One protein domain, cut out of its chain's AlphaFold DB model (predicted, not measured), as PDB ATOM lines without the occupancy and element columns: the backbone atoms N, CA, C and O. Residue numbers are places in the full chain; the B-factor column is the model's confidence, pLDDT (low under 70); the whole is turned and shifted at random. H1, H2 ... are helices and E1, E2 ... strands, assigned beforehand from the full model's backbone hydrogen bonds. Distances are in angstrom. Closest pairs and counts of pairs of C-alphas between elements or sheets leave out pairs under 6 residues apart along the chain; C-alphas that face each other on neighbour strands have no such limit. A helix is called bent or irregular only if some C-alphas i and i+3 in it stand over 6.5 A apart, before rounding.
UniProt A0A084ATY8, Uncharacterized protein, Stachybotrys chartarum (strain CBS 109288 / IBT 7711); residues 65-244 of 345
ATOM      1  N   ALA A  65     107.744 150.063 186.800       51.19
ATOM      2  CA  ALA A  65     106.323 150.399 186.779       51.19
ATOM      3  C   ALA A  65     105.932 151.320 187.945       51.19
ATOM      4  O   ALA A  65     105.175 152.259 187.719       51.19
ATOM      5  N   GLN A  66     106.456 151.106 189.154       53.53
ATOM      6  CA  GLN A  66     106.213 151.953 190.326       53.53
ATOM      7  C   GLN A  66     106.870 153.331 190.207       53.53
ATOM      8  O   GLN A  66     106.189 154.326 190.445       53.53
ATOM      9  N   VAL A  67     108.135 153.405 189.773       56.06
ATOM     10  CA  VAL A  67     108.835 154.679 189.523       56.06
ATOM     11  C   VAL A  67     108.094 155.469 188.454       56.06
ATOM     12  O   VAL A  67     107.680 156.588 188.705       56.06
ATOM     13  N   LEU A  68     107.764 154.849 187.318       55.94
ATOM     14  CA  LEU A  68     106.979 155.515 186.280       55.94
ATOM     15  C   LEU A  68     105.570 155.893 186.753       55.94
ATOM     16  O   LEU A  68     105.042 156.913 186.331       55.94
ATOM     17  N   ARG A  69     104.920 155.079 187.594       54.38
ATOM     18  CA  ARG A  69     103.623 155.429 188.193       54.38
ATOM     19  C   ARG A  69     103.760 156.645 189.092       54.38
ATOM     20  O   ARG A  69     102.853 157.461 189.062       54.38
ATOM     21  N   ARG A  70     104.844 156.762 189.863       57.09
ATOM     22  CA  ARG A  70     105.142 157.939 190.677       57.09
ATOM     23  C   ARG A  70     105.424 159.140 189.778       57.09
ATOM     24  O   ARG A  70     104.647 160.075 189.858       57.09
ATOM     25  N   SER A  71     106.377 159.059 188.849       53.66
ATOM     26  CA  SER A  71     106.728 160.168 187.953       53.66
ATOM     27  C   SER A  71     105.525 160.614 187.122       53.66
ATOM     28  O   SER A  71     105.161 161.774 187.131       53.66
ATOM     29  N   VAL A  72     104.801 159.695 186.473       55.88
ATOM     30  CA  VAL A  72     103.596 160.051 185.703       55.88
ATOM     31  C   VAL A  72     102.484 160.567 186.608       55.88
ATOM     32  O   VAL A  72     101.775 161.474 186.202       55.88
ATOM     33  N   ARG A  73     102.301 160.029 187.820       55.94
ATOM     34  CA  ARG A  73     101.320 160.573 188.770       55.94
ATOM     35  C   ARG A  73     101.723 161.964 189.222       55.94
ATOM     36  O   ARG A  73     100.839 162.792 189.300       55.94
ATOM     37  N   GLU A  74     102.988 162.230 189.502       57.88
ATOM     38  CA  GLU A  74     103.495 163.548 189.889       57.88
ATOM     39  C   GLU A  74     103.315 164.537 188.736       57.88
ATOM     40  O   GLU A  74     102.636 165.539 188.924       57.88
ATOM     41  N   LEU A  75     103.733 164.176 187.518       54.09
ATOM     42  CA  LEU A  75     103.516 164.965 186.299       54.09
ATOM     43  C   LEU A  75     102.025 165.206 186.007       54.09
ATOM     44  O   LEU A  75     101.637 166.282 185.567       54.09
ATOM     45  N   LEU A  76     101.162 164.214 186.253       51.22
ATOM     46  CA  LEU A  76      99.711 164.346 186.097       51.22
ATOM     47  C   LEU A  76      99.046 165.077 187.268       51.22
ATOM     48  O   LEU A  76      97.960 165.603 187.074       51.22
ATOM     49  N   THR A  77      99.652 165.087 188.456       53.22
ATOM     50  CA  THR A  77      99.180 165.827 189.641       53.22
ATOM     51  C   THR A  77      99.519 167.300 189.481       53.22
ATOM     52  O   THR A  77      98.673 168.148 189.723       53.22
ATOM     53  N   GLU A  78     100.716 167.592 188.982       49.75
ATOM     54  CA  GLU A  78     101.126 168.913 188.513       49.75
ATOM     55  C   GLU A  78     100.252 169.375 187.334       49.75
ATOM     56  O   GLU A  78      99.826 170.527 187.282       49.75
ATOM     57  N   ALA A  79      99.892 168.453 186.431       46.06
ATOM     58  CA  ALA A  79      98.948 168.698 185.341       46.06
ATOM     59  C   ALA A  79      97.459 168.528 185.716       46.06
ATOM     60  O   ALA A  79      96.596 168.558 184.828       46.06
ATOM     61  N   ALA A  80      97.124 168.347 186.998       44.19
ATOM     62  CA  ALA A  80      95.744 168.287 187.467       44.19
ATOM     63  C   ALA A  80      95.390 169.618 188.145       44.19
ATOM     64  O   ALA A  80      96.057 170.027 189.091       44.19
ATOM     65  N   PRO A  81      94.323 170.311 187.710       49.31
ATOM     66  CA  PRO A  81      93.939 171.576 188.314       49.31
ATOM     67  C   PRO A  81      93.502 171.365 189.769       49.31
ATOM     68  O   PRO A  81      92.550 170.629 190.053       49.31
ATOM     69  N   ASN A  82      94.164 172.062 190.691       46.16
ATOM     70  CA  ASN A  82      93.682 172.214 192.056       46.16
ATOM     71  C   ASN A  82      92.395 173.043 192.017       46.16
ATOM     72  O   ASN A  82      92.426 174.264 191.905       46.16
ATOM     73  N   ASN A  83      91.261 172.350 192.138       43.31
ATOM     74  CA  ASN A  83      89.893 172.865 192.058       43.31
ATOM     75  C   ASN A  83      89.432 173.084 190.612       43.31
ATOM     76  O   ASN A  83      90.072 173.789 189.841       43.31
ATOM     77  N   GLY A  84      88.297 172.477 190.244       44.41
ATOM     78  CA  GLY A  84      87.710 172.449 188.895       44.41
ATOM     79  C   GLY A  84      87.234 173.801 188.343       44.41
ATOM     80  O   GLY A  84      86.121 173.906 187.839       44.41
ATOM     81  N   ARG A  85      88.059 174.842 188.454       41.56
ATOM     82  CA  ARG A  85      87.829 176.200 187.964       41.56
ATOM     83  C   ARG A  85      89.036 176.838 187.276       41.56
ATOM     84  O   ARG A  85      88.899 177.958 186.792       41.56
ATOM     85  N   ASN A  86      90.177 176.161 187.153       42.78
ATOM     86  CA  ASN A  86      91.345 176.818 186.572       42.78
ATOM     87  C   ASN A  86      91.338 176.786 185.038       42.78
ATOM     88  O   ASN A  86      91.415 175.751 184.375       42.78
ATOM     89  N   SER A  87      91.201 177.998 184.504       48.47
ATOM     90  CA  SER A  87      91.337 178.379 183.108       48.47
ATOM     91  C   SER A  87      92.725 178.013 182.565       48.47
ATOM     92  O   SER A  87      93.727 178.064 183.275       48.47
ATOM     93  N   PHE A  88      92.785 177.745 181.261       48.09
ATOM     94  CA  PHE A  88      93.971 177.626 180.394       48.09
ATOM     95  C   PHE A  88      95.126 178.615 180.690       48.09
ATOM     96  O   PHE A  88      96.271 178.371 180.304       48.09
ATOM     97  N   SER A  89      94.827 179.724 181.373       51.19
ATOM     98  CA  SER A  89      95.768 180.725 181.879       51.19
ATOM     99  C   SER A  89      96.824 180.191 182.854       51.19
ATOM    100  O   SER A  89      97.906 180.771 182.900       51.19
ATOM    101  N   GLU A  90      96.544 179.158 183.653       53.00
ATOM    102  CA  GLU A  90      97.468 178.739 184.722       53.00
ATOM    103  C   GLU A  90      98.673 177.959 184.174       53.00
ATOM    104  O   GLU A  90      99.805 178.303 184.488       53.00
ATOM    105  N   TYR A  91      98.458 177.067 183.199       51.75
ATOM    106  CA  TYR A  91      99.522 176.373 182.443       51.75
ATOM    107  C   TYR A  91     100.394 177.289 181.572       51.75
ATOM    108  O   TYR A  91     101.327 176.834 180.915       51.75
ATOM    109  N   SER A  92     100.054 178.577 181.496       57.22
ATOM    110  CA  SER A  92     100.839 179.578 180.768       57.22
ATOM    111  C   SER A  92     101.727 180.412 181.696       57.22
ATOM    112  O   SER A  92     102.500 181.240 181.207       57.22
ATOM    113  N   ARG A  93     101.615 180.228 183.021       66.12
ATOM    114  CA  ARG A  93     102.463 180.903 184.003       66.12
ATOM    115  C   ARG A  93     103.787 180.164 184.089       66.12
ATOM    116  O   ARG A  93     103.894 179.131 184.728       66.12
ATOM    117  N   VAL A  94     104.765 180.721 183.398       76.69
ATOM    118  CA  VAL A  94     106.169 180.345 183.499       76.69
ATOM    119  C   VAL A  94     106.865 181.461 184.271       76.69
ATOM    120  O   VAL A  94     106.546 182.636 184.034       76.69
ATOM    121  N   THR A  95     107.772 181.094 185.169       79.88
ATOM    122  CA  THR A  95     108.625 181.978 185.975       79.88
ATOM    123  C   THR A  95     109.277 183.079 185.136       79.88
ATOM    124  O   THR A  95     109.429 182.982 183.908       79.88
ATOM    125  N   GLU A  96     109.628 184.181 185.804       81.12
ATOM    126  CA  GLU A  96     110.320 185.304 185.164       81.12
ATOM    127  C   GLU A  96     111.705 184.880 184.670       81.12
ATOM    128  O   GLU A  96     112.057 185.127 183.513       81.12
ATOM    129  N   ASN A  97     112.459 184.173 185.515       86.88
ATOM    130  CA  ASN A  97     113.709 183.541 185.129       86.88
ATOM    131  C   ASN A  97     113.447 182.129 184.603       86.88
ATOM    132  O   ASN A  97     113.356 181.162 185.351       86.88
ATOM    133  N   ILE A  98     113.397 182.014 183.278       89.94
ATOM    134  CA  ILE A  98     113.072 180.768 182.580       89.94
ATOM    135  C   ILE A  98     113.968 179.574 182.949       89.94
ATOM    136  O   ILE A  98     113.554 178.427 182.800       89.94
ATOM    137  N   THR A  99     115.197 179.819 183.408       91.69
ATOM    138  CA  THR A  99     116.122 178.736 183.773       91.69
ATOM    139  C   THR A  99     115.776 178.072 185.106       91.69
ATOM    140  O   THR A  99     116.316 177.002 185.386       91.69
ATOM    141  N   ASP A 100     114.878 178.670 185.894       87.75
ATOM    142  CA  ASP A 100     114.400 178.126 187.170       87.75
ATOM    143  C   ASP A 100     113.305 177.062 186.971       87.75
ATOM    144  O   ASP A 100     113.048 176.272 187.870       87.75
ATOM    145  N   GLU A 101     112.718 176.972 185.770       86.38
ATOM    146  CA  GLU A 101     111.818 175.870 185.383       86.38
ATOM    147  C   GLU A 101     112.544 174.533 185.202       86.38
ATOM    148  O   GLU A 101     111.916 173.486 185.045       86.38
ATOM    149  N   ILE A 102     113.874 174.566 185.125       87.75
ATOM    150  CA  ILE A 102     114.682 173.392 184.823       87.75
ATOM    151  C   ILE A 102     115.096 172.726 186.135       87.75
ATOM    152  O   ILE A 102     115.740 173.378 186.961       87.75
ATOM    153  N   PRO A 103     114.793 171.432 186.333       86.12
ATOM    154  CA  PRO A 103     115.112 170.736 187.571       86.12
ATOM    155  C   PRO A 103     116.596 170.346 187.588       86.12
ATOM    156  O   PRO A 103     116.967 169.212 187.300       86.12
ATOM    157  N   LYS A 104     117.466 171.310 187.903       87.38
ATOM    158  CA  LYS A 104     118.931 171.157 187.823       87.38
ATOM    159  C   LYS A 104     119.500 170.103 188.779       87.38
ATOM    160  O   LYS A 104     120.578 169.578 188.514       87.38
ATOM    161  N   ASP A 105     118.761 169.782 189.838       85.06
ATOM    162  CA  ASP A 105     119.129 168.772 190.833       85.06
ATOM    163  C   ASP A 105     118.587 167.368 190.496       85.06
ATOM    164  O   ASP A 105     118.908 166.400 191.185       85.06
ATOM    165  N   ASP A 106     117.755 167.233 189.454       82.56
ATOM    166  CA  ASP A 106     117.180 165.947 189.056       82.56
ATOM    167  C   ASP A 106     118.164 165.115 188.220       82.56
ATOM    168  O   ASP A 106     118.891 165.634 187.367       82.56
ATOM    169  N   ILE A 107     118.138 163.792 188.416       82.38
ATOM    170  CA  ILE A 107     119.030 162.845 187.730       82.38
ATOM    171  C   ILE A 107     118.929 162.932 186.200       82.38
ATOM    172  O   ILE A 107     119.923 162.762 185.491       82.38
ATOM    173  N   THR A 108     117.743 163.243 185.671       84.69
ATOM    174  CA  THR A 108     117.521 163.417 184.231       84.69
ATOM    175  C   THR A 108     118.251 164.639 183.679       84.69
ATOM    176  O   THR A 108     118.621 164.639 182.504       84.69
ATOM    177  N   TYR A 109     118.520 165.653 184.511       89.56
ATOM    178  CA  TYR A 109     119.332 166.812 184.150       89.56
ATOM    179  C   TYR A 109     120.821 166.586 184.416       89.56
ATOM    180  O   TYR A 109     121.652 166.951 183.579       89.56
ATOM    181  N   THR A 110     121.190 165.991 185.551       91.31
ATOM    182  CA  THR A 110     122.602 165.852 185.947       91.31
ATOM    183  C   THR A 110     123.354 164.802 185.132       91.31
ATOM    184  O   THR A 110     124.539 164.998 184.859       91.31
ATOM    185  N   GLU A 111     122.686 163.732 184.688       92.06
ATOM    186  CA  GLU A 111     123.326 162.603 183.991       92.06
ATOM    187  C   GLU A 111     123.178 162.603 182.460       92.06
ATOM    188  O   GLU A 111     123.689 161.701 181.801       92.06
ATOM    189  N   MET A 112     122.500 163.585 181.855       94.06
ATOM    190  CA  MET A 112     122.435 163.659 180.388       94.06
ATOM    191  C   MET A 112     123.782 164.046 179.761       94.06
ATOM    192  O   MET A 112     124.597 164.751 180.366       94.06
ATOM    193  N   GLY A 113     123.985 163.619 178.516       93.25
ATOM    194  CA  GLY A 113     125.158 163.973 177.728       93.25
ATOM    195  C   GLY A 113     125.263 165.474 177.439       93.25
ATOM    196  O   GLY A 113     124.300 166.236 177.547       93.25
ATOM    197  N   SER A 114     126.455 165.911 177.036       91.31
ATOM    198  CA  SER A 114     126.691 167.283 176.567       91.31
ATOM    199  C   SER A 114     126.363 167.455 175.085       91.31
ATOM    200  O   SER A 114     125.842 168.496 174.685       91.31
ATOM    201  N   GLU A 115     126.647 166.438 174.272       92.56
ATOM    202  CA  GLU A 115     126.482 166.447 172.820       92.56
ATOM    203  C   GLU A 115     126.042 165.065 172.307       92.56
ATOM    204  O   GLU A 115     126.304 164.057 172.968       92.56
ATOM    205  N   PRO A 116     125.367 164.989 171.145       94.56
ATOM    206  CA  PRO A 116     125.030 163.711 170.528       94.56
ATOM    207  C   PRO A 116     126.281 162.943 170.072       94.56
ATOM    208  O   PRO A 116     127.138 163.491 169.381       94.56
ATOM    209  N   LEU A 117     126.352 161.653 170.400       94.38
ATOM    210  CA  LEU A 117     127.389 160.734 169.922       94.38
ATOM    211  C   LEU A 117     127.099 160.296 168.479       94.38
ATOM    212  O   LEU A 117     125.935 160.109 168.143       94.38
ATOM    213  N   PRO A 118     128.100 160.077 167.614       92.62
ATOM    214  CA  PRO A 118     127.845 159.562 166.271       92.62
ATOM    215  C   PRO A 118     127.251 158.144 166.319       92.62
ATOM    216  O   PRO A 118     127.748 157.275 167.034       92.62
ATOM    217  N   HIS A 119     126.208 157.891 165.527       90.62
ATOM    218  CA  HIS A 119     125.603 156.567 165.410       90.62
ATOM    219  C   HIS A 119     126.542 155.610 164.647       90.62
ATOM    220  O   HIS A 119     126.955 155.921 163.525       90.62
ATOM    221  N   PRO A 120     126.829 154.403 165.170       86.25
ATOM    222  CA  PRO A 120     127.897 153.540 164.652       86.25
ATOM    223  C   PRO A 120     127.638 153.015 163.234       86.25
ATOM    224  O   PRO A 120     128.566 152.869 162.449       86.25
ATOM    225  N   LEU A 121     126.376 152.755 162.884       84.56
ATOM    226  CA  LEU A 121     126.005 152.272 161.547       84.56
ATOM    227  C   LEU A 121     125.563 153.367 160.570       84.56
ATOM    228  O   LEU A 121     125.283 153.068 159.410       84.56
ATOM    229  N   ARG A 122     125.384 154.612 161.026       81.31
ATOM    230  CA  ARG A 122     124.561 155.581 160.290       81.31
ATOM    231  C   ARG A 122     125.193 156.974 160.300       81.31
ATOM    232  O   ARG A 122     124.978 157.748 161.233       81.31
ATOM    233  N   PRO A 123     125.947 157.318 159.245       84.50
ATOM    234  CA  PRO A 123     126.527 158.645 159.105       84.50
ATOM    235  C   PRO A 123     125.458 159.743 159.165       84.50
ATOM    236  O   PRO A 123     124.392 159.612 158.568       84.50
ATOM    237  N   GLY A 124     125.756 160.832 159.876       84.38
ATOM    238  CA  GLY A 124     124.856 161.983 160.012       84.38
ATOM    239  C   GLY A 124     123.782 161.849 161.095       84.38
ATOM    240  O   GLY A 124     123.034 162.802 161.307       84.38
ATOM    241  N   VAL A 125     123.719 160.715 161.800       88.56
ATOM    242  CA  VAL A 125     122.819 160.526 162.947       88.56
ATOM    243  C   VAL A 125     123.610 160.628 164.235       88.56
ATOM    244  O   VAL A 125     124.633 159.964 164.400       88.56
ATOM    245  N   GLY A 126     123.124 161.463 165.145       92.38
ATOM    246  CA  GLY A 126     123.599 161.549 166.515       92.38
ATOM    247  C   GLY A 126     122.720 160.744 167.473       92.38
ATOM    248  O   GLY A 126     121.533 160.543 167.226       92.38
ATOM    249  N   LEU A 127     123.280 160.330 168.598       94.81
ATOM    250  CA  LEU A 127     122.600 159.674 169.703       94.81
ATOM    251  C   LEU A 127     122.856 160.494 170.962       94.81
ATOM    252  O   LEU A 127     123.971 160.535 171.477       94.81
ATOM    253  N   PHE A 128     121.829 161.185 171.445       96.81
ATOM    254  CA  PHE A 128     121.929 161.968 172.668       96.81
ATOM    255  C   PHE A 128     121.573 161.103 173.876       96.81
ATOM    256  O   PHE A 128     120.440 160.627 173.976       96.81
ATOM    257  N   SER A 129     122.535 160.892 174.775       96.75
ATOM    258  CA  SER A 129     122.340 160.097 175.986       96.75
ATOM    259  C   SER A 129     121.580 160.879 177.057       96.75
ATOM    260  O   SER A 129     121.851 162.055 177.312       96.75
ATOM    261  N   TYR A 130     120.623 160.220 177.703       95.50
ATOM    262  CA  TYR A 130     119.849 160.785 178.804       95.50
ATOM    263  C   TYR A 130     119.319 159.685 179.736       95.50
ATOM    264  O   TYR A 130     119.399 158.492 179.434       95.50
ATOM    265  N   ARG A 131     118.756 160.083 180.883       91.19
ATOM    266  CA  ARG A 131     117.999 159.187 181.767       91.19
ATOM    267  C   ARG A 131     116.506 159.372 181.539       91.19
ATOM    268  O   ARG A 131     116.004 160.488 181.602       91.19
ATOM    269  N   THR A 132     115.797 158.273 181.306       87.81
ATOM    270  CA  THR A 132     114.328 158.269 181.213       87.81
ATOM    271  C   THR A 132     113.690 158.603 182.561       87.81
ATOM    272  O   THR A 132     114.319 158.440 183.607       87.81
ATOM    273  N   PHE A 133     112.397 158.940 182.583       78.50
ATOM    274  CA  PHE A 133     111.646 159.135 183.838       78.50
ATOM    275  C   PHE A 133     111.606 157.899 184.749       78.50
ATOM    276  O   PHE A 133     111.215 157.993 185.912       78.50
ATOM    277  N   ALA A 134     111.950 156.722 184.218       78.31
ATOM    278  CA  ALA A 134     112.071 155.480 184.973       78.31
ATOM    279  C   ALA A 134     113.505 155.216 185.480       78.31
ATOM    280  O   ALA A 134     113.745 154.155 186.053       78.31
ATOM    281  N   GLY A 135     114.447 156.135 185.243       81.12
ATOM    282  CA  GLY A 135     115.858 156.031 185.627       81.12
ATOM    283  C   GLY A 135     116.723 155.184 184.685       81.12
ATOM    284  O   GLY A 135     117.918 155.027 184.919       81.12
ATOM    285  N   GLY A 136     116.153 154.629 183.611       87.31
ATOM    286  CA  GLY A 136     116.917 153.868 182.618       87.31
ATOM    287  C   GLY A 136     117.773 154.786 181.747       87.31
ATOM    288  O   GLY A 136     117.292 155.848 181.354       87.31
ATOM    289  N   GLU A 137     119.006 154.380 181.437       93.19
ATOM    290  CA  GLU A 137     119.819 155.036 180.401       93.19
ATOM    291  C   GLU A 137     119.160 154.849 179.036       93.19
ATOM    292  O   GLU A 137     118.712 153.753 178.712       93.19
ATOM    293  N   ALA A 138     119.068 155.912 178.251       94.38
ATOM    294  CA  ALA A 138     118.452 155.881 176.939       94.38
ATOM    295  C   ALA A 138     119.169 156.815 175.971       94.38
ATOM    296  O   ALA A 138     119.887 157.731 176.370       94.38
ATOM    297  N   TYR A 139     118.912 156.589 174.686       95.50
ATOM    298  CA  TYR A 139     119.426 157.423 173.612       95.50
ATOM    299  C   TYR A 139     118.275 157.999 172.794       95.50
ATOM    300  O   TYR A 139     117.437 157.264 172.269       95.50
ATOM    301  N   GLN A 140     118.257 159.323 172.673       94.69
ATOM    302  CA  GLN A 140     117.402 160.034 171.736       94.69
ATOM    303  C   GLN A 140     118.127 160.129 170.384       94.69
ATOM    304  O   GLN A 140     119.226 160.691 170.322       94.69
ATOM    305  N   PRO A 141     117.536 159.638 169.282       92.50
ATOM    306  CA  PRO A 141     118.112 159.829 167.961       92.50
ATOM    307  C   PRO A 141     118.018 161.302 167.553       92.50
ATOM    308  O   PRO A 141     116.973 161.933 167.691       92.50
ATOM    309  N   CYS A 142     119.113 161.848 167.040       92.88
ATOM    310  CA  CYS A 142     119.272 163.255 166.704       92.88
ATOM    311  C   CYS A 142     119.657 163.380 165.232       92.88
ATOM    312  O   CYS A 142     120.760 162.997 164.844       92.88
ATOM    313  N   GLN A 143     118.763 163.920 164.406       89.31
ATOM    314  CA  GLN A 143     119.026 164.125 162.982       89.31
ATOM    315  C   GLN A 143     118.276 165.349 162.466       89.31
ATOM    316  O   GLN A 143     117.083 165.494 162.717       89.31
ATOM    317  N   SER A 144     118.959 166.205 161.705       85.19
ATOM    318  CA  SER A 144     118.397 167.459 161.188       85.19
ATOM    319  C   SER A 144     117.269 167.268 160.167       85.19
ATOM    320  O   SER A 144     116.421 168.144 160.029       85.19
ATOM    321  N   ASP A 145     117.243 166.136 159.461       80.50
ATOM    322  CA  ASP A 145     116.165 165.757 158.546       80.50
ATOM    323  C   ASP A 145     115.494 164.466 159.025       80.50
ATOM    324  O   ASP A 145     116.028 163.371 158.862       80.50
ATOM    325  N   ILE A 146     114.303 164.594 159.608       65.50
ATOM    326  CA  ILE A 146     113.549 163.453 160.132       65.50
ATOM    327  C   ILE A 146     112.928 162.565 159.045       65.50
ATOM    328  O   ILE A 146     112.656 161.385 159.288       65.50
ATOM    329  N   HIS A 147     112.704 163.108 157.847       66.44
ATOM    330  CA  HIS A 147     112.092 162.384 156.737       66.44
ATOM    331  C   HIS A 147     113.120 161.584 155.945       66.44
ATOM    332  O   HIS A 147     112.788 160.495 155.479       66.44
ATOM    333  N   ALA A 148     114.366 162.062 155.871       60.81
ATOM    334  CA  ALA A 148     115.467 161.361 155.208       60.81
ATOM    335  C   ALA A 148     115.699 159.931 155.723       60.81
ATOM    336  O   ALA A 148     116.352 159.138 155.049       60.81
ATOM    337  N   TRP A 149     115.179 159.588 156.904       61.97
ATOM    338  CA  TRP A 149     115.491 158.325 157.564       61.97
ATOM    339  C   TRP A 149     114.310 157.395 157.807       61.97
ATOM    340  O   TRP A 149     114.525 156.288 158.270       61.97
ATOM    341  N   GLY A 150     113.063 157.815 157.578       66.00
ATOM    342  CA  GLY A 150     111.909 156.978 157.944       66.00
ATOM    343  C   GLY A 150     111.839 156.644 159.445       66.00
ATOM    344  O   GLY A 150     111.140 155.715 159.845       66.00
ATOM    345  N   LEU A 151     112.529 157.418 160.296       66.12
ATOM    346  CA  LEU A 151     112.636 157.204 161.744       66.12
ATOM    347  C   LEU A 151     111.251 157.212 162.408       66.12
ATOM    348  O   LEU A 151     110.952 156.393 163.274       66.12
ATOM    349  N   SER A 152     110.375 158.100 161.933       64.56
ATOM    350  CA  SER A 152     108.970 158.149 162.335       64.56
ATOM    351  C   SER A 152     108.172 156.932 161.867       64.56
ATOM    352  O   SER A 152     107.254 156.534 162.570       64.56
ATOM    353  N   GLN A 153     108.505 156.334 160.720       68.06
ATOM    354  CA  GLN A 153     107.817 155.156 160.181       68.06
ATOM    355  C   GLN A 153     108.188 153.887 160.959       68.06
ATOM    356  O   GLN A 153     107.311 153.089 161.276       68.06
ATOM    357  N   ALA A 154     109.458 153.743 161.350       66.88
ATOM    358  CA  ALA A 154     109.922 152.637 162.190       66.88
ATOM    359  C   ALA A 154     109.205 152.584 163.556       66.88
ATOM    360  O   ALA A 154     108.967 151.505 164.094       66.88
ATOM    361  N   LEU A 155     108.811 153.746 164.091       68.31
ATOM    362  CA  LEU A 155     108.079 153.867 165.357       68.31
ATOM    363  C   LEU A 155     106.554 153.838 165.235       68.31
ATOM    364  O   LEU A 155     105.881 153.920 166.255       68.31
ATOM    365  N   GLN A 156     105.981 153.655 164.044       65.88
ATOM    366  CA  GLN A 156     104.522 153.515 163.929       65.88
ATOM    367  C   GLN A 156     104.005 152.193 164.504       65.88
ATOM    368  O   GLN A 156     102.880 152.134 164.981       65.88
ATOM    369  N   VAL A 157     104.812 151.131 164.462       61.06
ATOM    370  CA  VAL A 157     104.436 149.794 164.948       61.06
ATOM    371  C   VAL A 157     104.412 149.672 166.487       61.06
ATOM    372  O   VAL A 157     103.482 149.045 166.991       61.06
ATOM    373  N   PRO A 158     105.365 150.228 167.268       57.81
ATOM    374  CA  PRO A 158     105.266 150.226 168.730       57.81
ATOM    375  C   PRO A 158     104.266 151.258 169.287       57.81
ATOM    376  O   PRO A 158     103.882 151.153 170.455       57.81
ATOM    377  N   ASP A 159     103.842 152.247 168.495       71.00
ATOM    378  CA  ASP A 159     102.864 153.251 168.916       71.00
ATOM    379  C   ASP A 159     101.442 152.655 168.902       71.00
ATOM    380  O   ASP A 159     100.905 152.289 167.860       71.00
ATOM    381  N   GLN A 160     100.792 152.576 170.068       65.81
ATOM    382  CA  GLN A 160      99.410 152.082 170.182       65.81
ATOM    383  C   GLN A 160      98.371 153.163 169.860       65.81
ATOM    384  O   GLN A 160      97.221 152.853 169.545       65.81
ATOM    385  N   VAL A 161      98.756 154.439 169.951       66.06
ATOM    386  CA  VAL A 161      97.937 155.589 169.559       66.06
ATOM    387  C   VAL A 161      98.752 156.510 168.667       66.06
ATOM    388  O   VAL A 161      99.879 156.861 168.992       66.06
ATOM    389  N   ASN A 162      98.143 156.957 167.571       73.25
ATOM    390  CA  ASN A 162      98.745 157.889 166.624       73.25
ATOM    391  C   ASN A 162      98.234 159.318 166.867       73.25
ATOM    392  O   ASN A 162      97.573 159.916 166.017       73.25
ATOM    393  N   ASP A 163      98.456 159.840 168.076       85.50
ATOM    394  CA  ASP A 163      98.065 161.207 168.416       85.50
ATOM    395  C   ASP A 163      99.053 162.195 167.764       85.50
ATOM    396  O   ASP A 163     100.238 162.207 168.129       85.50
ATOM    397  N   PRO A 164      98.595 163.053 166.828       86.50
ATOM    398  CA  PRO A 164      99.496 163.889 166.042       86.50
ATOM    399  C   PRO A 164     100.339 164.852 166.880       86.50
ATOM    400  O   PRO A 164     101.437 165.209 166.458       86.50
ATOM    401  N   ALA A 165      99.858 165.276 168.056       89.19
ATOM    402  CA  ALA A 165     100.594 166.203 168.907       89.19
ATOM    403  C   ALA A 165     101.871 165.556 169.452       89.19
ATOM    404  O   ALA A 165     102.948 166.143 169.351       89.19
ATOM    405  N   PHE A 166     101.769 164.329 169.966       89.94
ATOM    406  CA  PHE A 166     102.914 163.605 170.519       89.94
ATOM    407  C   PHE A 166     103.853 163.099 169.425       89.94
ATOM    408  O   PHE A 166     105.066 163.199 169.584       89.94
ATOM    409  N   VAL A 167     103.323 162.629 168.287       88.62
ATOM    410  CA  VAL A 167     104.164 162.232 167.143       88.62
ATOM    411  C   VAL A 167     104.983 163.419 166.645       88.62
ATOM    412  O   VAL A 167     106.201 163.309 166.508       88.62
ATOM    413  N   THR A 168     104.333 164.569 166.439       90.25
ATOM    414  CA  THR A 168     104.999 165.798 165.987       90.25
ATOM    415  C   THR A 168     106.017 166.282 167.011       90.25
ATOM    416  O   THR A 168     107.119 166.670 166.634       90.25
ATOM    417  N   ALA A 169     105.687 166.244 168.304       93.19
ATOM    418  CA  ALA A 169     106.592 166.685 169.356       93.19
ATOM    419  C   ALA A 169     107.830 165.791 169.495       93.19
ATOM    420  O   ALA A 169     108.937 166.323 169.538       93.19
ATOM    421  N   ARG A 170     107.658 164.459 169.493       92.31
ATOM    422  CA  ARG A 170     108.761 163.482 169.505       92.31
ATOM    423  C   ARG A 170     109.684 163.683 168.308       92.31
ATOM    424  O   ARG A 170     110.899 163.702 168.446       92.31
ATOM    425  N   ALA A 171     109.090 163.841 167.130       90.62
ATOM    426  CA  ALA A 171     109.809 164.054 165.886       90.62
ATOM    427  C   ALA A 171     110.617 165.362 165.908       90.62
ATOM    428  O   ALA A 171     111.819 165.380 165.649       90.62
ATOM    429  N   TRP A 172     109.954 166.460 166.263       93.06
ATOM    430  CA  TRP A 172     110.575 167.774 166.347       93.06
ATOM    431  C   TRP A 172     111.706 167.820 167.375       93.06
ATOM    432  O   TRP A 172     112.744 168.420 167.092       93.06
ATOM    433  N   SER A 173     111.547 167.179 168.537       95.25
ATOM    434  CA  SER A 173     112.597 167.212 169.551       95.25
ATOM    435  C   SER A 173     113.874 166.529 169.069       95.25
ATOM    436  O   SER A 173     114.948 167.073 169.295       95.25
ATOM    437  N   CYS A 174     113.777 165.415 168.334       93.69
ATOM    438  CA  CYS A 174     114.921 164.767 167.680       93.69
ATOM    439  C   CYS A 174     115.645 165.691 166.689       93.69
ATOM    440  O   CYS A 174     116.875 165.710 166.646       93.69
ATOM    441  N   VAL A 175     114.892 166.473 165.908       92.88
ATOM    442  CA  VAL A 175     115.464 167.411 164.930       92.88
ATOM    443  C   VAL A 175     116.229 168.525 165.621       92.88
ATOM    444  O   VAL A 175     117.384 168.781 165.287       92.88
ATOM    445  N   ILE A 176     115.606 169.180 166.602       95.38
ATOM    446  CA  ILE A 176     116.265 170.279 167.306       95.38
ATOM    447  C   ILE A 176     117.460 169.761 168.105       95.38
ATOM    448  O   ILE A 176     118.503 170.401 168.067       95.38
ATOM    449  N   GLN A 177     117.365 168.596 168.755       96.06
ATOM    450  CA  GLN A 177     118.451 168.034 169.571       96.06
ATOM    451  C   GLN A 177     119.754 167.810 168.783       96.06
ATOM    452  O   GLN A 177     120.844 167.846 169.364       96.06
ATOM    453  N   ALA A 178     119.645 167.630 167.461       93.94
ATOM    454  CA  ALA A 178     120.773 167.497 166.543       93.94
ATOM    455  C   ALA A 178     121.565 168.796 166.336       93.94
ATOM    456  O   ALA A 178     122.666 168.758 165.789       93.94
ATOM    457  N   ALA A 179     121.024 169.946 166.746       93.12
ATOM    458  CA  ALA A 179     121.713 171.214 166.598       93.12
ATOM    459  C   ALA A 179     123.007 171.246 167.442       93.12
ATOM    460  O   ALA A 179     123.016 170.827 168.612       93.12
ATOM    461  N   PRO A 180     124.114 171.753 166.868       91.25
ATOM    462  CA  PRO A 180     125.353 171.925 167.607       91.25
ATOM    463  C   PRO A 180     125.190 173.019 168.666       91.25
ATOM    464  O   PRO A 180     124.396 173.945 168.501       91.25
ATOM    465  N   ASN A 181     125.979 172.936 169.741       91.44
ATOM    466  CA  ASN A 181     126.071 173.973 170.776       91.44
ATOM    467  C   ASN A 181     124.742 174.341 171.464       91.44
ATOM    468  O   ASN A 181     124.583 175.466 171.938       91.44
ATOM    469  N   LEU A 182     123.773 173.420 171.535       95.62
ATOM    470  CA  LEU A 182     122.571 173.670 172.327       95.62
ATOM    471  C   LEU A 182     122.915 173.781 173.822       95.62
ATOM    472  O   LEU A 182     123.592 172.891 174.347       95.62
ATOM    473  N   PRO A 183     122.397 174.809 174.521       96.62
ATOM    474  CA  PRO A 183     122.484 174.911 175.970       96.62
ATOM    475  C   PRO A 183     121.904 173.675 176.653       96.62
ATOM    476  O   PRO A 183     120.925 173.083 176.186       96.62
ATOM    477  N   ARG A 184     122.486 173.317 177.796       96.56
ATOM    478  CA  ARG A 184     122.124 172.123 178.562       96.56
ATOM    479  C   ARG A 184     120.637 172.115 178.940       96.56
ATOM    480  O   ARG A 184     119.965 171.105 178.772       96.56
ATOM    481  N   GLU A 185     120.093 173.259 179.342       96.00
ATOM    482  CA  GLU A 185     118.672 173.464 179.661       96.00
ATOM    483  C   GLU A 185     117.763 173.103 178.486       96.00
ATOM    484  O   GLU A 185     116.749 172.430 178.649       96.00
ATOM    485  N   VAL A 186     118.140 173.530 177.279       97.06
ATOM    486  CA  VAL A 186     117.377 173.249 176.063       97.06
ATOM    487  C   VAL A 186     117.433 171.760 175.739       97.06
ATOM    488  O   VAL A 186     116.397 171.163 175.448       97.06
ATOM    489  N   ARG A 187     118.621 171.149 175.840       97.12
ATOM    490  CA  ARG A 187     118.806 169.707 175.623       97.12
ATOM    491  C   ARG A 187     117.943 168.871 176.560       97.12
ATOM    492  O   ARG A 187     117.325 167.909 176.111       97.12
ATOM    493  N   TRP A 188     117.859 169.272 177.825       96.06
ATOM    494  CA  TRP A 188     117.014 168.601 178.806       96.06
ATOM    495  C   TRP A 188     115.538 168.647 178.407       96.06
ATOM    496  O   TRP A 188     114.894 167.605 178.340       96.06
ATOM    497  N   VAL A 189     115.003 169.825 178.053       95.75
ATOM    498  CA  VAL A 189     113.587 169.942 177.655       95.75
ATOM    499  C   VAL A 189     113.278 169.083 176.422       95.75
ATOM    500  O   VAL A 189     112.218 168.463 176.346       95.75
ATOM    501  N   LEU A 190     114.197 169.006 175.458       97.06
ATOM    502  CA  LEU A 190     114.025 168.201 174.245       97.06
ATOM    503  C   LEU A 190     114.035 166.690 174.536       97.06
ATOM    504  O   LEU A 190     113.182 165.975 174.000       97.06
ATOM    505  N   ALA A 191     114.923 166.222 175.418       95.56
ATOM    506  CA  ALA A 191     114.939 164.837 175.892       95.56
ATOM    507  C   ALA A 191     113.663 164.494 176.683       95.56
ATOM    508  O   ALA A 191     113.025 163.475 176.426       95.56
ATOM    509  N   THR A 192     113.220 165.397 177.560       92.31
ATOM    510  CA  THR A 192     111.958 165.306 178.311       92.31
ATOM    511  C   THR A 192     110.748 165.181 177.377       92.31
ATOM    512  O   THR A 192     109.892 164.314 177.566       92.31
ATOM    513  N   ILE A 193     110.685 165.997 176.319       94.31
ATOM    514  CA  ILE A 193     109.635 165.926 175.291       94.31
ATOM    515  C   ILE A 193     109.677 164.591 174.540       94.31
ATOM    516  O   ILE A 193     108.620 164.001 174.292       94.31
ATOM    517  N   TYR A 194     110.872 164.116 174.177       94.19
ATOM    518  CA  TYR A 194     111.055 162.839 173.488       94.19
ATOM    519  C   TYR A 194     110.580 161.658 174.347       94.19
ATOM    520  O   TYR A 194     109.764 160.852 173.885       94.19
ATOM    521  N   ASP A 195     111.030 161.587 175.601       90.31
ATOM    522  CA  ASP A 195     110.711 160.497 176.527       90.31
ATOM    523  C   ASP A 195     109.214 160.462 176.843       90.31
ATOM    524  O   ASP A 195     108.553 159.428 176.716       90.31
ATOM    525  N   PHE A 196     108.638 161.627 177.160       88.50
ATOM    526  CA  PHE A 196     107.215 161.742 177.461       88.50
ATOM    527  C   PHE A 196     106.344 161.367 176.267       88.50
ATOM    528  O   PHE A 196     105.389 160.602 176.407       88.50
ATOM    529  N   SER A 197     106.671 161.873 175.078       90.50
ATOM    530  CA  SER A 197     105.884 161.575 173.882       90.50
ATOM    531  C   SER A 197     105.935 160.086 173.548       90.50
ATOM    532  O   SER A 197     104.894 159.489 173.277       90.50
ATOM    533  N   SER A 198     107.110 159.459 173.648       87.25
ATOM    534  CA  SER A 198     107.270 158.014 173.436       87.25
ATOM    535  C   SER A 198     106.474 157.192 174.452       87.25
ATOM    536  O   SER A 198     105.827 156.203 174.103       87.25
ATOM    537  N   LEU A 199     106.448 157.636 175.709       82.06
ATOM    538  CA  LEU A 199     105.669 156.998 176.758       82.06
ATOM    539  C   LEU A 199     104.157 157.049 176.489       82.06
ATOM    540  O   LEU A 199     103.463 156.048 176.699       82.06
ATOM    541  N   VAL A 200     103.644 158.212 176.075       82.81
ATOM    542  CA  VAL A 200     102.213 158.420 175.813       82.81
ATOM    543  C   VAL A 200     101.764 157.633 174.583       82.81
ATOM    544  O   VAL A 200     100.768 156.912 174.661       82.81
ATOM    545  N   LEU A 201     102.517 157.717 173.481       83.50
ATOM    546  CA  LEU A 201     102.206 157.023 172.225       83.50
ATOM    547  C   LEU A 201     102.147 155.502 172.403       83.50
ATOM    548  O   LEU A 201     101.278 154.842 171.833       83.50
ATOM    549  N   ARG A 202     102.998 154.946 173.272       76.25
ATOM    550  CA  ARG A 202     102.972 153.521 173.611       76.25
ATOM    551  C   ARG A 202     101.732 153.093 174.387       76.25
ATOM    552  O   ARG A 202     101.229 152.006 174.150       76.25
ATOM    553  N   ARG A 203     101.305 153.856 175.398       68.00
ATOM    554  CA  ARG A 203     100.286 153.382 176.359       68.00
ATOM    555  C   ARG A 203      98.885 153.293 175.770       68.00
ATOM    556  O   ARG A 203      98.052 152.571 176.308       68.00
ATOM    557  N   GLY A 204      98.635 154.067 174.721       62.47
ATOM    558  CA  GLY A 204      97.301 154.283 174.204       62.47
ATOM    559  C   GLY A 204      96.341 154.893 175.233       62.47
ATOM    560  O   GLY A 204      96.611 154.995 176.431       62.47
ATOM    561  N   GLY A 205      95.200 155.385 174.766       62.66
ATOM    562  CA  GLY A 205      94.216 156.002 175.645       62.66
ATOM    563  C   GLY A 205      93.119 156.720 174.881       62.66
ATOM    564  O   GLY A 205      93.296 157.128 173.737       62.66
ATOM    565  N   SER A 206      91.970 156.889 175.533       66.06
ATOM    566  CA  SER A 206      90.890 157.713 174.996       66.06
ATOM    567  C   SER A 206      91.309 159.187 174.927       66.06
ATOM    568  O   SER A 206      92.121 159.655 175.729       66.06
ATOM    569  N   HIS A 207      90.702 159.959 174.020       66.06
ATOM    570  CA  HIS A 207      90.966 161.399 173.879       66.06
ATOM    571  C   HIS A 207      90.859 162.180 175.203       66.06
ATOM    572  O   HIS A 207      91.637 163.102 175.440       66.06
ATOM    573  N   GLN A 208      89.933 161.795 176.091       66.38
ATOM    574  CA  GLN A 208      89.793 162.417 177.412       66.38
ATOM    575  C   GLN A 208      91.025 162.187 178.302       66.38
ATOM    576  O   GLN A 208      91.441 163.106 179.005       66.38
ATOM    577  N   ARG A 209      91.649 161.003 178.230       69.81
ATOM    578  CA  ARG A 209      92.869 160.666 178.983       69.81
ATOM    579  C   ARG A 209      94.112 161.384 178.443       69.81
ATOM    580  O   ARG A 209      95.024 161.669 179.211       69.81
ATOM    581  N   LEU A 210      94.138 161.719 177.150       78.44
ATOM    582  CA  LEU A 210      95.272 162.400 176.504       78.44
ATOM    583  C   LEU A 210      95.288 163.917 176.736       78.44
ATOM    584  O   LEU A 210      96.334 164.551 176.606       78.44
ATOM    585  N   ARG A 211      94.150 164.526 177.094       78.75
ATOM    586  CA  ARG A 211      94.039 165.986 177.238       78.75
ATOM    587  C   ARG A 211      94.998 166.578 178.288       78.75
ATOM    588  O   ARG A 211      95.690 167.533 177.932       78.75
ATOM    589  N   PRO A 212      95.107 166.057 179.526       75.25
ATOM    590  CA  PRO A 212      96.074 166.576 180.499       75.25
ATOM    591  C   PRO A 212      97.523 166.431 180.016       75.25
ATOM    592  O   PRO A 212      98.319 167.353 180.148       75.25
ATOM    593  N   MET A 213      97.839 165.315 179.352       81.62
ATOM    594  CA  MET A 213      99.169 165.060 178.789       81.62
ATOM    595  C   MET A 213      99.521 166.063 177.682       81.62
ATOM    596  O   MET A 213     100.650 166.541 177.618       81.62
ATOM    597  N   ARG A 214      98.554 166.441 176.832       85.31
ATOM    598  CA  ARG A 214      98.754 167.486 175.814       85.31
ATOM    599  C   ARG A 214      99.008 168.857 176.443       85.31
ATOM    600  O   ARG A 214      99.825 169.610 175.924       85.31
ATOM    601  N   LEU A 215      98.329 169.194 177.543       81.81
ATOM    602  CA  LEU A 215      98.552 170.459 178.254       81.81
ATOM    603  C   LEU A 215      99.935 170.510 178.908       81.81
ATOM    604  O   LEU A 215     100.616 171.526 178.788       81.81
ATOM    605  N   TRP A 216     100.369 169.407 179.517       83.94
ATOM    606  CA  TRP A 216     101.721 169.273 180.053       83.94
ATOM    607  C   TRP A 216     102.782 169.423 178.956       83.94
ATOM    608  O   TRP A 216     103.714 170.213 179.073       83.94
ATOM    609  N   LEU A 217     102.597 168.743 177.822       87.62
ATOM    610  CA  LEU A 217     103.522 168.856 176.695       87.62
ATOM    611  C   LEU A 217     103.551 170.287 176.134       87.62
ATOM    612  O   LEU A 217     104.612 170.824 175.821       87.62
ATOM    613  N   ARG A 218     102.390 170.947 176.070       87.88
ATOM    614  CA  ARG A 218     102.289 172.353 175.676       87.88
ATOM    615  C   ARG A 218     103.068 173.280 176.612       87.88
ATOM    616  O   ARG A 218     103.669 174.231 176.114       87.88
ATOM    617  N   PHE A 219     103.056 173.037 177.922       85.56
ATOM    618  CA  PHE A 219     103.837 173.817 178.887       85.56
ATOM    619  C   PHE A 219     105.333 173.780 178.540       85.56
ATOM    620  O   PHE A 219     105.933 174.836 178.344       85.56
ATOM    621  N   TRP A 220     105.907 172.599 178.298       90.56
ATOM    622  CA  TRP A 220     107.317 172.486 177.893       90.56
ATOM    623  C   TRP A 220     107.625 173.159 176.556       90.56
ATOM    624  O   TRP A 220     108.702 173.724 176.376       90.56
ATOM    625  N   PHE A 221     106.658 173.201 175.638       93.19
ATOM    626  CA  PHE A 221     106.771 173.999 174.417       93.19
ATOM    627  C   PHE A 221     106.786 175.513 174.679       93.19
ATOM    628  O   PHE A 221     107.404 176.263 173.923       93.19
ATOM    629  N   ILE A 222     106.108 176.001 175.720       90.06
ATOM    630  CA  ILE A 222     106.213 177.406 176.144       90.06
ATOM    631  C   ILE A 222     107.593 177.648 176.758       90.06
ATOM    632  O   ILE A 222     108.242 178.636 176.402       90.06
ATOM    633  N   VAL A 223     108.056 176.736 177.620       90.62
ATOM    634  CA  VAL A 223     109.365 176.826 178.278       90.62
ATOM    635  C   VAL A 223     110.490 176.878 177.244       90.62
ATOM    636  O   VAL A 223     111.255 177.840 177.211       90.62
ATOM    637  N   VAL A 224     110.537 175.923 176.311       95.19
ATOM    638  CA  VAL A 224     111.597 175.860 175.291       95.19
ATOM    639  C   VAL A 224     111.593 177.074 174.356       95.19
ATOM    640  O   VAL A 224     112.655 177.584 174.017       95.19
ATOM    641  N   LYS A 225     110.421 177.630 174.005       94.31
ATOM    642  CA  LYS A 225     110.339 178.882 173.227       94.31
ATOM    643  C   LYS A 225     110.969 180.056 173.964       94.31
ATOM    644  O   LYS A 225     111.603 180.904 173.336       94.31
ATOM    645  N   ARG A 226     110.756 180.147 175.279       94.06
ATOM    646  CA  ARG A 226     111.373 181.188 176.105       94.06
ATOM    647  C   ARG A 226     112.875 180.952 176.246       94.06
ATOM    648  O   ARG A 226     113.617 181.918 176.111       94.06
ATOM    649  N   LEU A 227     113.322 179.704 176.407       95.56
ATOM    650  CA  LEU A 227     114.749 179.362 176.418       95.56
ATOM    651  C   LEU A 227     115.431 179.717 175.094       95.56
ATOM    652  O   LEU A 227     116.497 180.319 175.111       95.56
ATOM    653  N   PHE A 228     114.806 179.435 173.945       96.12
ATOM    654  CA  PHE A 228     115.346 179.847 172.647       96.12
ATOM    655  C   PHE A 228     115.567 181.356 172.580       96.12
ATOM    656  O   PHE A 228     116.635 181.797 172.172       96.12
ATOM    657  N   ARG A 229     114.598 182.156 173.039       95.38
ATOM    658  CA  ARG A 229     114.754 183.618 173.100       95.38
ATOM    659  C   ARG A 229     115.848 184.037 174.077       95.38
ATOM    660  O   ARG A 229     116.645 184.900 173.738       95.38
ATOM    661  N   HIS A 230     115.882 183.425 175.260       95.75
ATOM    662  CA  HIS A 230     116.861 183.717 176.305       95.75
ATOM    663  C   HIS A 230     118.301 183.473 175.831       95.75
ATOM    664  O   HIS A 230     119.166 184.310 176.054       95.75
ATOM    665  N   PHE A 231     118.536 182.374 175.112       96.31
ATOM    666  CA  PHE A 231     119.850 182.008 174.580       96.31
ATOM    667  C   PHE A 231     120.121 182.515 173.153       96.31
ATOM    668  O   PHE A 231     121.147 182.175 172.572       96.31
ATOM    669  N   GLY A 232     119.216 183.300 172.558       95.69
ATOM    670  CA  GLY A 232     119.384 183.820 171.194       95.69
ATOM    671  C   GLY A 232     119.390 182.747 170.095       95.69
ATOM    672  O   GLY A 232     119.999 182.943 169.045       95.69
ATOM    673  N   LEU A 233     118.731 181.608 170.316       95.31
ATOM    674  CA  LEU A 233     118.662 180.501 169.363       95.31
ATOM    675  C   LEU A 233     117.603 180.766 168.288       95.31
ATOM    676  O   LEU A 233     116.433 181.015 168.588       95.31
ATOM    677  N   ASN A 234     117.996 180.633 167.021       92.12
ATOM    678  CA  ASN A 234     117.091 180.747 165.878       92.12
ATOM    679  C   ASN A 234     116.402 179.405 165.578       92.12
ATOM    680  O   ASN A 234     116.674 178.758 164.568       92.12
ATOM    681  N   ALA A 235     115.536 178.965 166.489       90.12
ATOM    682  CA  ALA A 235     114.744 177.750 166.340       90.12
ATOM    683  C   ALA A 235     113.252 178.049 166.523       90.12
ATOM    684  O   ALA A 235     112.848 178.865 167.355       90.12
ATOM    685  N   ALA A 236     112.417 177.362 165.745       89.69
ATOM    686  CA  ALA A 236     110.968 177.464 165.827       89.69
ATOM    687  C   ALA A 236     110.370 176.148 166.327       89.69
ATOM    688  O   ALA A 236     110.818 175.057 165.967       89.69
ATOM    689  N   CYS A 237     109.322 176.251 167.140       91.12
ATOM    690  CA  CYS A 237     108.497 175.090 167.453       91.12
ATOM    691  C   CYS A 237     107.432 174.895 166.371       91.12
ATOM    692  O   CYS A 237     106.885 175.890 165.884       91.12
ATOM    693  N   PRO A 238     107.060 173.644 166.064       91.62
ATOM    694  CA  PRO A 238     105.985 173.338 165.143       91.62
ATOM    695  C   PRO A 238     104.650 173.867 165.661       91.62
ATOM    696  O   PRO A 238     104.436 174.066 166.864       91.62
ATOM    697  N   TYR A 239     103.729 174.062 164.724       89.81
ATOM    698  CA  TYR A 239     102.327 174.227 165.059       89.81
ATOM    699  C   TYR A 239     101.751 172.878 165.496       89.81
ATOM    700  O   TYR A 239     101.880 171.883 164.787       89.81
ATOM    701  N   ILE A 240     101.113 172.854 166.664       89.31
ATOM    702  CA  ILE A 240     100.454 171.672 167.217       89.31
ATOM    703  C   ILE A 240      99.076 172.101 167.714       89.31
ATOM    704  O   ILE A 240      98.955 173.063 168.478       89.31
ATOM    705  N   ASP A 241      98.042 171.372 167.295       87.12
ATOM    706  CA  ASP A 241      96.702 171.532 167.848       87.12
ATOM    707  C   ASP A 241      96.611 170.830 169.212       87.12
ATOM    708  O   ASP A 241      96.416 169.618 169.320       87.12
ATOM    709  N   TRP A 242      96.816 171.598 170.281       83.31
ATOM    710  CA  TRP A 242      96.857 171.082 171.651       83.31
ATOM    711  C   TRP A 242      95.483 170.706 172.209       83.31
ATOM    712  O   TRP A 242      95.398 169.860 173.098       83.31
ATOM    713  N   ILE A 243      94.415 171.333 171.712       80.94
ATOM    714  CA  ILE A 243      93.040 171.089 172.151       80.94
ATOM    715  C   ILE A 243      92.223 170.836 170.887       80.94
ATOM    716  O   ILE A 243      91.627 171.777 170.358       80.94
ATOM    717  N   PRO A 244      92.198 169.578 170.406       68.06
ATOM    718  CA  PRO A 244      91.468 169.254 169.202       68.06
ATOM    719  C   PRO A 244      90.011 169.597 169.461       68.06
ATOM    720  O   PRO A 244      89.418 169.170 170.460       68.06
TER     721      PRO A 244
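Overview. This is residues 65 to 244 of the 345 residues of an uncharacterized protein of Stachybotrys chartarum (strain CBS 109288 / IBT 7711) (UniProt A0A084ATY8). A small two-stranded hairpin, E1 and E2, packs on H5 and H6, two of three long helices that make the core; H5, H6 and H7 run alternately up and down, their centres in a triangle. Short H2 packs on H7 near its last residues, H1 meets H7 with residues 75 and 76 alone, the loop of residues 82 to 87 sticks out, and the last stretch, residues 231 to 244, folds back toward the beginning of H7. The printed part has 180 residues, with seven named helices and two named strands in the order H1, H2, H3, E1, E2, H4, H5, H6, H7; the sheet is antiparallel, order E1 - E2, and the class is mostly helix. The whole is compact, with a radius of gyration of the C-alphas of 15.9 A and spans of 51 by 38 by 33 A.

Along the chain. Strand E1 is residues 126 to 131, 16.4 A, and E2 is residues 137 to 142, 16.0 A. Helix H5 is residues 164 to 177, 19.7 A; H6 is residues 184 to 203, 28.9 A; H7 is residues 207 to 230, 34.3 A, ending with C-alpha 230 at (116.861, 183.717, 176.305). H7 has a kink of 27 degrees near residue 214 and is only just irregular: C-alphas 209 and 212 are 6.9 A apart. H1 is residues 65 to 78, 19.3 A, beginning with C-alpha 65 at (106.323, 150.399, 186.779). Four-residue helices are H2, residues 98 to 101, H3, 107 to 110, and H4, 151 to 154.

Arrangement. E1 and E2 form a hairpin, antiparallel at 148 degrees, with N 128 and O 140 at 2.9 A and N 126 and O 142 at 2.8 A, within hydrogen-bond range. Residues 117 to 118 pair briefly with residues 126 to 127 of E1, antiparallel. The closest C-alphas of E2 and H5 are those of Cys 142 and Cys 174, 4.7 A; of E2 and H6, those of Gln 140 and Ala 191, 6.8 A. H5 and H6, a helical hairpin, touch at Arg 170 and Tyr 194, whose C-alphas are 4.6 A apart, at a shallow tilt of 32 degrees, only just short of steep, opposite ways. H6 and H7, also a helical hairpin, touch at Val 186 and Val 224, C-alphas 6.4 A apart, at a shallow tilt of 13 degrees, opposite ways. H7 is the hub, touching three helices: H6, H2 and H1. Its closest C-alphas with H2 are Leu 227 and Ile 98, 6.5 A. H1 and H7 only just touch, with 3 pairs of C-alphas within 8 A, and are about perpendicular at 73 degrees, only just beyond steep. H3 is close to H6 but not clearly touching, C-alphas of Tyr 109 and Trp 188 6.1 A apart; H4 is likewise close to H5, Ser 152 and Ala 171 at 6.9 A between C-alphas. Every O i to N i+4 pair is within hydrogen-bond range in H1, H5 and H6, against 18 of 20 in H7; H2, H3 and H4 are too short for such a pair.

Size, cuts and confidence. The C-alphas farthest apart, those of Arg 85 and Leu 121, are 52.2 A apart. The printed part has no cut; the links H1 to H2 and H3 to E1 are long. Mean pLDDT of the printed part is 80.2, and 52 residues are under 70, among them residues 65 to 93 and 146 to 158.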